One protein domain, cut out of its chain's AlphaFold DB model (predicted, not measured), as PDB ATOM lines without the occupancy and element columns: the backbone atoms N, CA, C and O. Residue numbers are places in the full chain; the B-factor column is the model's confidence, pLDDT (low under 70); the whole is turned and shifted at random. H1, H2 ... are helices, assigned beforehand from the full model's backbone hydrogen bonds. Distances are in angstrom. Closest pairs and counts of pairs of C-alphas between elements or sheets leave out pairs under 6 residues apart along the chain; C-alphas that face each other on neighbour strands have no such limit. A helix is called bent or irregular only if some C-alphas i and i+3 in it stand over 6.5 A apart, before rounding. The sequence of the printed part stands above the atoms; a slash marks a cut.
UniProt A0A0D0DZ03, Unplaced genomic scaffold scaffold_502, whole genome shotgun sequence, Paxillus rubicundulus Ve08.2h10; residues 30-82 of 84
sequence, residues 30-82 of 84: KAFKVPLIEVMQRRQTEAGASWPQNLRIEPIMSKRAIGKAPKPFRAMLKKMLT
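Overview. This is residues 30 to 82 of the 84 residues of an uncharacterized protein of Paxillus rubicundulus Ve08.2h10 (UniProt A0A0D0DZ03). Two separate helices, H1 and H2, stand far from each other at the two ends of a drawn-out shape, and the long link of residues 51 to 70 strings them together with no named element of its own. Residues 30 to 36 stick out at the H1 end, and so does the last part of H1, residues 45 to 50. The printed part has 53 residues with two named helices, H1 then H2, and no named strand; the class is all helix, though the helices hold 25 of the 53 residues, under half. It is only just extended, close to loose, with a radius of gyration of the C-alphas of 15.2 A, and its outline is flat, spanning 43 by 30 by 14 A.

Arrangement. Begin with the longest helix, H1, residues 36 to 50. From its end, follow the long link of 20 residues to H2, residues 71 to 80. H1 and H2 are apart, with no C-alpha of the one within 8 A of the other. In the backbones, 9 of 11 O i to N i+4 pairs are within hydrogen-bond range in H1 and 4 of 6 in H2.

Along the chain. Find C-alpha 36 at (-36.502, 16.970, -24.206); from there H1 runs 19.8 A to C-alpha 50 at (-55.404, 19.664, -19.150). H1 is irregular: C-alphas 46 and 49 are 9.2 A apart. H2 runs 15.2 A from Lys 71 to C-alpha 80 at (-37.032, 36.078, -36.663), and it is irregular too, with C-alphas 72 and 75 7.0 A apart.

Size, cuts and confidence. Look at Ser 50 and Pro 72 for the two C-alphas farthest apart, 43.3 A. The printed part has no cut. The model's mean pLDDT over the printed part is 84.2, and residues 63 and 82 are under 70.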
ATOM      1  N   LYS A  30     -25.475  10.711 -26.598       81.06
ATOM      2  CA  LYS A  30     -26.506  11.514 -27.275       81.06
ATOM      3  C   LYS A  30     -27.471  10.660 -28.090       81.06
ATOM      4  O   LYS A  30     -28.641  11.008 -28.147       81.06
ATOM      5  N   ALA A  31     -27.003   9.567 -28.692       77.69
ATOM      6  CA  ALA A  31     -27.854   8.676 -29.477       77.69
ATOM      7  C   ALA A  31     -28.886   7.931 -28.612       77.69
ATOM      8  O   ALA A  31     -29.955   7.584 -29.104       77.69
ATOM      9  N   PHE A  32     -28.593   7.717 -27.325       76.38
ATOM     10  CA  PHE A  32     -29.495   7.032 -26.394       76.38
ATOM     11  C   PHE A  32     -30.467   7.969 -25.668       76.38
ATOM     12  O   PHE A  32     -31.427   7.506 -25.053       76.38
ATOM     13  N   LYS A  33     -30.229   9.285 -25.695       84.81
ATOM     14  CA  LYS A  33     -31.060  10.261 -24.984       84.81
ATOM     15  C   LYS A  33     -32.170  10.770 -25.894       84.81
ATOM     16  O   LYS A  33     -31.902  11.425 -26.896       84.81
ATOM     17  N   VAL A  34     -33.418  10.531 -25.490       86.19
ATOM     18  CA  VAL A  34     -34.584  11.162 -26.122       86.19
ATOM     19  C   VAL A  34     -34.490  12.677 -25.897       86.19
ATOM     20  O   VAL A  34     -34.294  13.110 -24.756       86.19
ATOM     21  N   PRO A  35     -34.589  13.505 -26.949       85.50
ATOM     22  CA  PRO A  35     -34.512  14.947 -26.793       85.50
ATOM     23  C   PRO A  35     -35.718  15.456 -25.998       85.50
ATOM     24  O   PRO A  35     -36.851  15.030 -26.204       85.50
ATOM     25  N   LEU A  36     -35.477  16.416 -25.100       87.06
ATOM     26  CA  LEU A  36     -36.502  16.970 -24.206       87.06
ATOM     27  C   LEU A  36     -37.759  17.440 -24.951       87.06
ATOM     28  O   LEU A  36     -38.866  17.294 -24.446       87.06
ATOM     29  N   ILE A  37     -37.589  17.982 -26.157       87.25
ATOM     30  CA  ILE A  37     -38.702  18.474 -26.967       87.25
ATOM     31  C   ILE A  37     -39.674  17.359 -27.366       87.25
ATOM     32  O   ILE A  37     -40.880  17.561 -27.281       87.25
ATOM     33  N   GLU A  38     -39.175  16.164 -27.691       87.81
ATOM     34  CA  GLU A  38     -40.023  15.003 -27.981       87.81
ATOM     35  C   GLU A  38     -40.755  14.532 -26.724       87.81
ATOM     36  O   GLU A  38     -41.937  14.201 -26.778       87.81
ATOM     37  N   VAL A  39     -40.076  14.548 -25.573       92.12
ATOM     38  CA  VAL A  39     -40.698  14.211 -24.283       92.12
ATOM     39  C   VAL A  39     -41.842  15.176 -23.973       92.12
ATOM     40  O   VAL A  39     -42.923  14.752 -23.576       92.12
ATOM     41  N   MET A  40     -41.621  16.472 -24.176       90.56
ATOM     42  CA  MET A  40     -42.627  17.500 -23.929       90.56
ATOM     43  C   MET A  40     -43.805  17.395 -24.901       90.56
ATOM     44  O   MET A  40     -44.946  17.516 -24.465       90.56
ATOM     45  N   GLN A  41     -43.554  17.111 -26.182       90.50
ATOM     46  CA  GLN A  41     -44.616  16.890 -27.170       90.50
ATOM     47  C   GLN A  41     -45.501  15.702 -26.789       90.50
ATOM     48  O   GLN A  41     -46.722  15.823 -26.830       90.50
ATOM     49  N   ARG A  42     -44.905  14.587 -26.342       92.19
ATOM     50  CA  ARG A  42     -45.666  13.426 -25.847       92.19
ATOM     51  C   ARG A  42     -46.541  13.793 -24.653       92.19
ATOM     52  O   ARG A  42     -47.737  13.523 -24.664       92.19
ATOM     53  N   ARG A  43     -45.981  14.506 -23.673       93.12
ATOM     54  CA  ARG A  43     -46.742  14.977 -22.505       93.12
ATOM     55  C   ARG A  43     -47.894  15.905 -22.893       93.12
ATOM     56  O   ARG A  43     -48.965  15.808 -22.307       93.12
ATOM     57  N   GLN A  44     -47.696  16.775 -23.883       92.75
ATOM     58  CA  GLN A  44     -48.758  17.642 -24.391       92.75
ATOM     59  C   GLN A  44     -49.889  16.828 -25.022       92.75
ATOM     60  O   GLN A  44     -51.058  17.086 -24.738       92.75
ATOM     61  N   THR A  45     -49.554  15.823 -25.835       91.75
ATOM     62  CA  THR A  45     -50.559  14.938 -26.441       91.75
ATOM     63  C   THR A  45     -51.301  14.095 -25.407       91.75
ATOM     64  O   THR A  45     -52.503  13.901 -25.547       91.75
ATOM     65  N   GLU A  46     -50.616  13.639 -24.358       95.19
ATOM     66  CA  GLU A  46     -51.205  12.854 -23.264       95.19
ATOM     67  C   GLU A  46     -52.146  13.696 -22.388       95.19
ATOM     68  O   GLU A  46     -53.198  13.218 -21.977       95.19
ATOM     69  N   ALA A  47     -51.787  14.953 -22.114       93.06
ATOM     70  CA  ALA A  47     -52.581  15.853 -21.277       93.06
ATOM     71  C   ALA A  47     -53.806  16.441 -22.000       93.06
ATOM     72  O   ALA A  47     -54.814  16.745 -21.362       93.06
ATOM     73  N   GLY A  48     -53.736  16.636 -23.321       91.31
ATOM     74  CA  GLY A  48     -54.840  17.178 -24.115       91.31
ATOM     75  C   GLY A  48     -55.394  18.487 -23.538       91.31
ATOM     76  O   GLY A  48     -54.701  19.503 -23.500       91.31
ATOM     77  N   ALA A  49     -56.642  18.461 -23.063       90.44
ATOM     78  CA  ALA A  49     -57.327  19.629 -22.505       90.44
ATOM     79  C   ALA A  49     -56.754  20.119 -21.161       90.44
ATOM     80  O   ALA A  49     -56.950  21.280 -20.811       90.44
ATOM     81  N   SER A  50     -56.041  19.270 -20.413       94.75
ATOM     82  CA  SER A  50     -55.404  19.664 -19.150       94.75
ATOM     83  C   SER A  50     -54.008  20.260 -19.346       94.75
ATOM     84  O   SER A  50     -53.309  20.520 -18.365       94.75
ATOM     85  N   TRP A  51     -53.556  20.437 -20.593       94.69
ATOM     86  CA  TRP A  51     -52.248  21.017 -20.860       94.69
ATOM     87  C   TRP A  51     -52.206  22.503 -20.464       94.69
ATOM     88  O   TRP A  51     -53.123  23.251 -20.813       94.69
ATOM     89  N   PRO A  52     -51.150  22.973 -19.773       93.75
ATOM     90  CA  PRO A  52     -51.065  24.365 -19.354       93.75
ATOM     91  C   PRO A  52     -51.032  25.318 -20.555       93.75
ATOM     92  O   PRO A  52     -50.160  25.217 -21.419       93.75
ATOM     93  N   GLN A  53     -51.950  26.288 -20.591       88.25
ATOM     94  CA  GLN A  53     -52.044  27.260 -21.691       88.25
ATOM     95  C   GLN A  53     -50.816  28.176 -21.793       88.25
ATOM     96  O   GLN A  53     -50.514  28.699 -22.862       88.25
ATOM     97  N   ASN A  54     -50.083  28.348 -20.694       90.00
ATOM     98  CA  ASN A  54     -48.845  29.121 -20.651       90.00
ATOM     99  C   ASN A  54     -47.629  28.366 -21.220       90.00
ATOM    100  O   ASN A  54     -46.563  28.963 -21.345       90.00
ATOM    101  N   LEU A  55     -47.750  27.073 -21.546       86.25
ATOM    102  CA  LEU A  55     -46.660  26.270 -22.099       86.25
ATOM    103  C   LEU A  55     -46.912  25.949 -23.570       86.25
ATOM    104  O   LEU A  55     -47.604  24.987 -23.911       86.25
ATOM    105  N   ARG A  56     -46.273  26.719 -24.453       86.38
ATOM    106  CA  ARG A  56     -46.231  26.431 -25.888       86.38
ATOM    107  C   ARG A  56     -44.922  25.744 -26.262       86.38
ATOM    108  O   ARG A  56     -43.843  26.233 -25.939       86.38
ATOM    109  N   ILE A  57     -45.021  24.611 -26.955       85.81
ATOM    110  CA  ILE A  57     -43.859  23.895 -27.487       85.81
ATOM    111  C   ILE A  57     -43.629  24.353 -28.925       85.81
ATOM    112  O   ILE A  57     -44.457  24.104 -29.798       85.81
ATOM    113  N   GLU A  58     -42.501  25.014 -29.169       78.50
ATOM    114  CA  GLU A  58     -42.144  25.484 -30.508       78.50
ATOM    115  C   GLU A  58     -41.670  24.346 -31.424       78.50
ATOM    116  O   GLU A  58     -41.027  23.399 -30.959       78.50
ATOM    117  N   PRO A  59     -41.915  24.421 -32.744       73.38
ATOM    118  CA  PRO A  59     -41.339  23.477 -33.690       73.38
ATOM    119  C   PRO A  59     -39.813  23.617 -33.773       73.38
ATOM    120  O   PRO A  59     -39.249  24.706 -33.651       73.38
ATOM    121  N   ILE A  60     -39.119  22.520 -34.090       71.06
ATOM    122  CA  ILE A  60     -37.675  22.562 -34.353       71.06
ATOM    123  C   ILE A  60     -37.421  23.312 -35.669       71.06
ATOM    124  O   ILE A  60     -37.577  22.765 -36.767       71.06
ATOM    125  N   MET A  61     -36.966  24.560 -35.570       71.56
ATOM    126  CA  MET A  61     -36.628  25.385 -36.730       71.56
ATOM    127  C   MET A  61     -35.308  24.928 -37.360       71.56
ATOM    128  O   MET A  61     -34.208  25.275 -36.924       71.56
ATOM    129  N   SER A  62     -35.408  24.123 -38.417       70.81
ATOM    130  CA  SER A  62     -34.252  23.680 -39.201       70.81
ATOM    131  C   SER A  62     -33.930  24.652 -40.341       70.81
ATOM    132  O   SER A  62     -34.751  25.476 -40.738       70.81
ATOM    133  N   LYS A  63     -32.746  24.518 -40.962       67.31
ATOM    134  CA  LYS A  63     -32.389  25.282 -42.178       67.31
ATOM    135  C   LYS A  63     -33.413  25.113 -43.313       67.31
ATOM    136  O   LYS A  63     -33.473  25.976 -44.183       67.31
ATOM    137  N   ARG A  64     -34.211  24.035 -43.298       72.38
ATOM    138  CA  ARG A  64     -35.307  23.817 -44.253       72.38
ATOM    139  C   ARG A  64     -36.428  24.847 -44.092       72.38
ATOM    140  O   ARG A  64     -36.994  25.238 -45.103       72.38
ATOM    141  N   ALA A  65     -36.684  25.338 -42.876       73.44
ATOM    142  CA  ALA A  65     -37.709  26.353 -42.616       73.44
ATOM    143  C   ALA A  65     -37.410  27.691 -43.321       73.44
ATOM    144  O   ALA A  65     -38.320  28.416 -43.696       73.44
ATOM    145  N   ILE A  66     -36.129  27.991 -43.566       78.88
ATOM    146  CA  ILE A  66     -35.676  29.205 -44.268       78.88
ATOM    147  C   ILE A  66     -35.690  29.009 -45.806       78.88
ATOM    148  O   ILE A  66     -35.482  29.950 -46.574       78.88
ATOM    149  N   GLY A  67     -35.940  27.785 -46.286       80.38
ATOM    150  CA  GLY A  67     -36.066  27.467 -47.707       80.38
ATOM    151  C   GLY A  67     -34.851  27.883 -48.551       80.38
ATOM    152  O   GLY A  67     -33.693  27.739 -48.148       80.38
ATOM    153  N   LYS A  68     -35.117  28.410 -49.753       84.00
ATOM    154  CA  LYS A  68     -34.097  28.898 -50.701       84.00
ATOM    155  C   LYS A  68     -33.711  30.367 -50.479       84.00
ATOM    156  O   LYS A  68     -33.195  30.991 -51.402       84.00
ATOM    157  N   ALA A  69     -33.914  30.929 -49.282       82.88
ATOM    158  CA  ALA A  69     -33.593  32.335 -49.039       82.88
ATOM    159  C   ALA A  69     -32.124  32.659 -49.399       82.88
ATOM    160  O   ALA A  69     -31.232  31.829 -49.140       82.88
ATOM    161  N   PRO A  70     -31.845  33.846 -49.970       87.25
ATOM    162  CA  PRO A  70     -30.486  34.251 -50.305       87.25
ATOM    163  C   PRO A  70     -29.585  34.262 -49.065       87.25
ATOM    164  O   PRO A  70     -30.012  34.657 -47.979       87.25
ATOM    165  N   LYS A  71     -28.317  33.850 -49.232       85.38
ATOM    166  CA  LYS A  71     -27.304  33.794 -48.158       85.38
ATOM    167  C   LYS A  71     -27.289  35.022 -47.225       85.38
ATOM    168  O   LYS A  71     -27.268  34.774 -46.018       85.38
ATOM    169  N   PRO A  72     -27.345  36.284 -47.705       89.06
ATOM    170  CA  PRO A  72     -27.276  37.448 -46.814       89.06
ATOM    171  C   PRO A  72     -28.446  37.532 -45.824       89.06
ATOM    172  O   PRO A  72     -28.258  37.961 -44.690       89.06
ATOM    173  N   PHE A  73     -29.634  37.052 -46.197       86.50
ATOM    174  CA  PHE A  73     -30.837  37.187 -45.368       86.50
ATOM    175  C   PHE A  73     -31.068  36.004 -44.422       86.50
ATOM    176  O   PHE A  73     -31.850  36.111 -43.481       86.50
ATOM    177  N   ARG A  74     -30.375  34.872 -44.609       85.06
ATOM    178  CA  ARG A  74     -30.607  33.656 -43.803       85.06
ATOM    179  C   ARG A  74     -30.381  33.868 -42.311       85.06
ATOM    180  O   ARG A  74     -31.121  33.312 -41.508       85.06
ATOM    181  N   ALA A  75     -29.360  34.638 -41.937       84.12
ATOM    182  CA  ALA A  75     -29.062  34.910 -40.532       84.12
ATOM    183  C   ALA A  75     -30.166  35.748 -39.871       84.12
ATOM    184  O   ALA A  75     -30.558  35.463 -38.742       84.12
ATOM    185  N   MET A  76     -30.693  36.737 -40.595       85.19
ATOM    186  CA  MET A  76     -31.802  37.579 -40.148       85.19
ATOM    187  C   MET A  76     -33.101  36.774 -40.033       85.19
ATOM    188  O   MET A  76     -33.727  36.783 -38.978       85.19
ATOM    189  N   LEU A  77     -33.453  36.002 -41.064       84.12
ATOM    190  CA  LEU A  77     -34.641  35.141 -41.054       84.12
ATOM    191  C   LEU A  77     -34.577  34.099 -39.933       84.12
ATOM    192  O   LEU A  77     -35.562  33.879 -39.242       84.12
ATOM    193  N   LYS A  78     -33.402  33.508 -39.682       80.94
ATOM    194  CA  LYS A  78     -33.216  32.587 -38.553       80.94
ATOM    195  C   LYS A  78     -33.511  33.256 -37.208       80.94
ATOM    196  O   LYS A  78     -34.102  32.610 -36.355       80.94
ATOM    197  N   LYS A  79     -33.098  34.515 -37.020       80.94
ATOM    198  CA  LYS A  79     -33.371  35.277 -35.790       80.94
ATOM    199  C   LYS A  79     -34.854  35.605 -35.618       80.94
ATOM    200  O   LYS A  79     -35.314  35.650 -34.491       80.94
ATOM    201  N   MET A  80     -35.584  35.830 -36.711       80.25
ATOM    202  CA  MET A  80     -37.032  36.078 -36.663       80.25
ATOM    203  C   MET A  80     -37.839  34.828 -36.291       80.25
ATOM    204  O   MET A  80     -38.922  34.949 -35.740       80.25
ATOM    205  N   LEU A  81     -37.312  33.636 -36.583       75.56
ATOM    206  CA  LEU A  81     -37.950  32.353 -36.262       75.56
ATOM    207  C   LEU A  81     -37.749  31.902 -34.806       75.56
ATOM    208  O   LEU A  81     -38.250  30.853 -34.418       75.56
ATOM    209  N   THR A  82     -36.974  32.643 -34.020       68.25
ATOM    210  CA  THR A  82     -36.769  32.393 -32.592       68.25
ATOM    211  C   THR A  82     -37.404  33.538 -31.826       68.25
ATOM    212  O   THR A  82     -36.981  34.680 -32.002       68.25
TER     213      THR A  82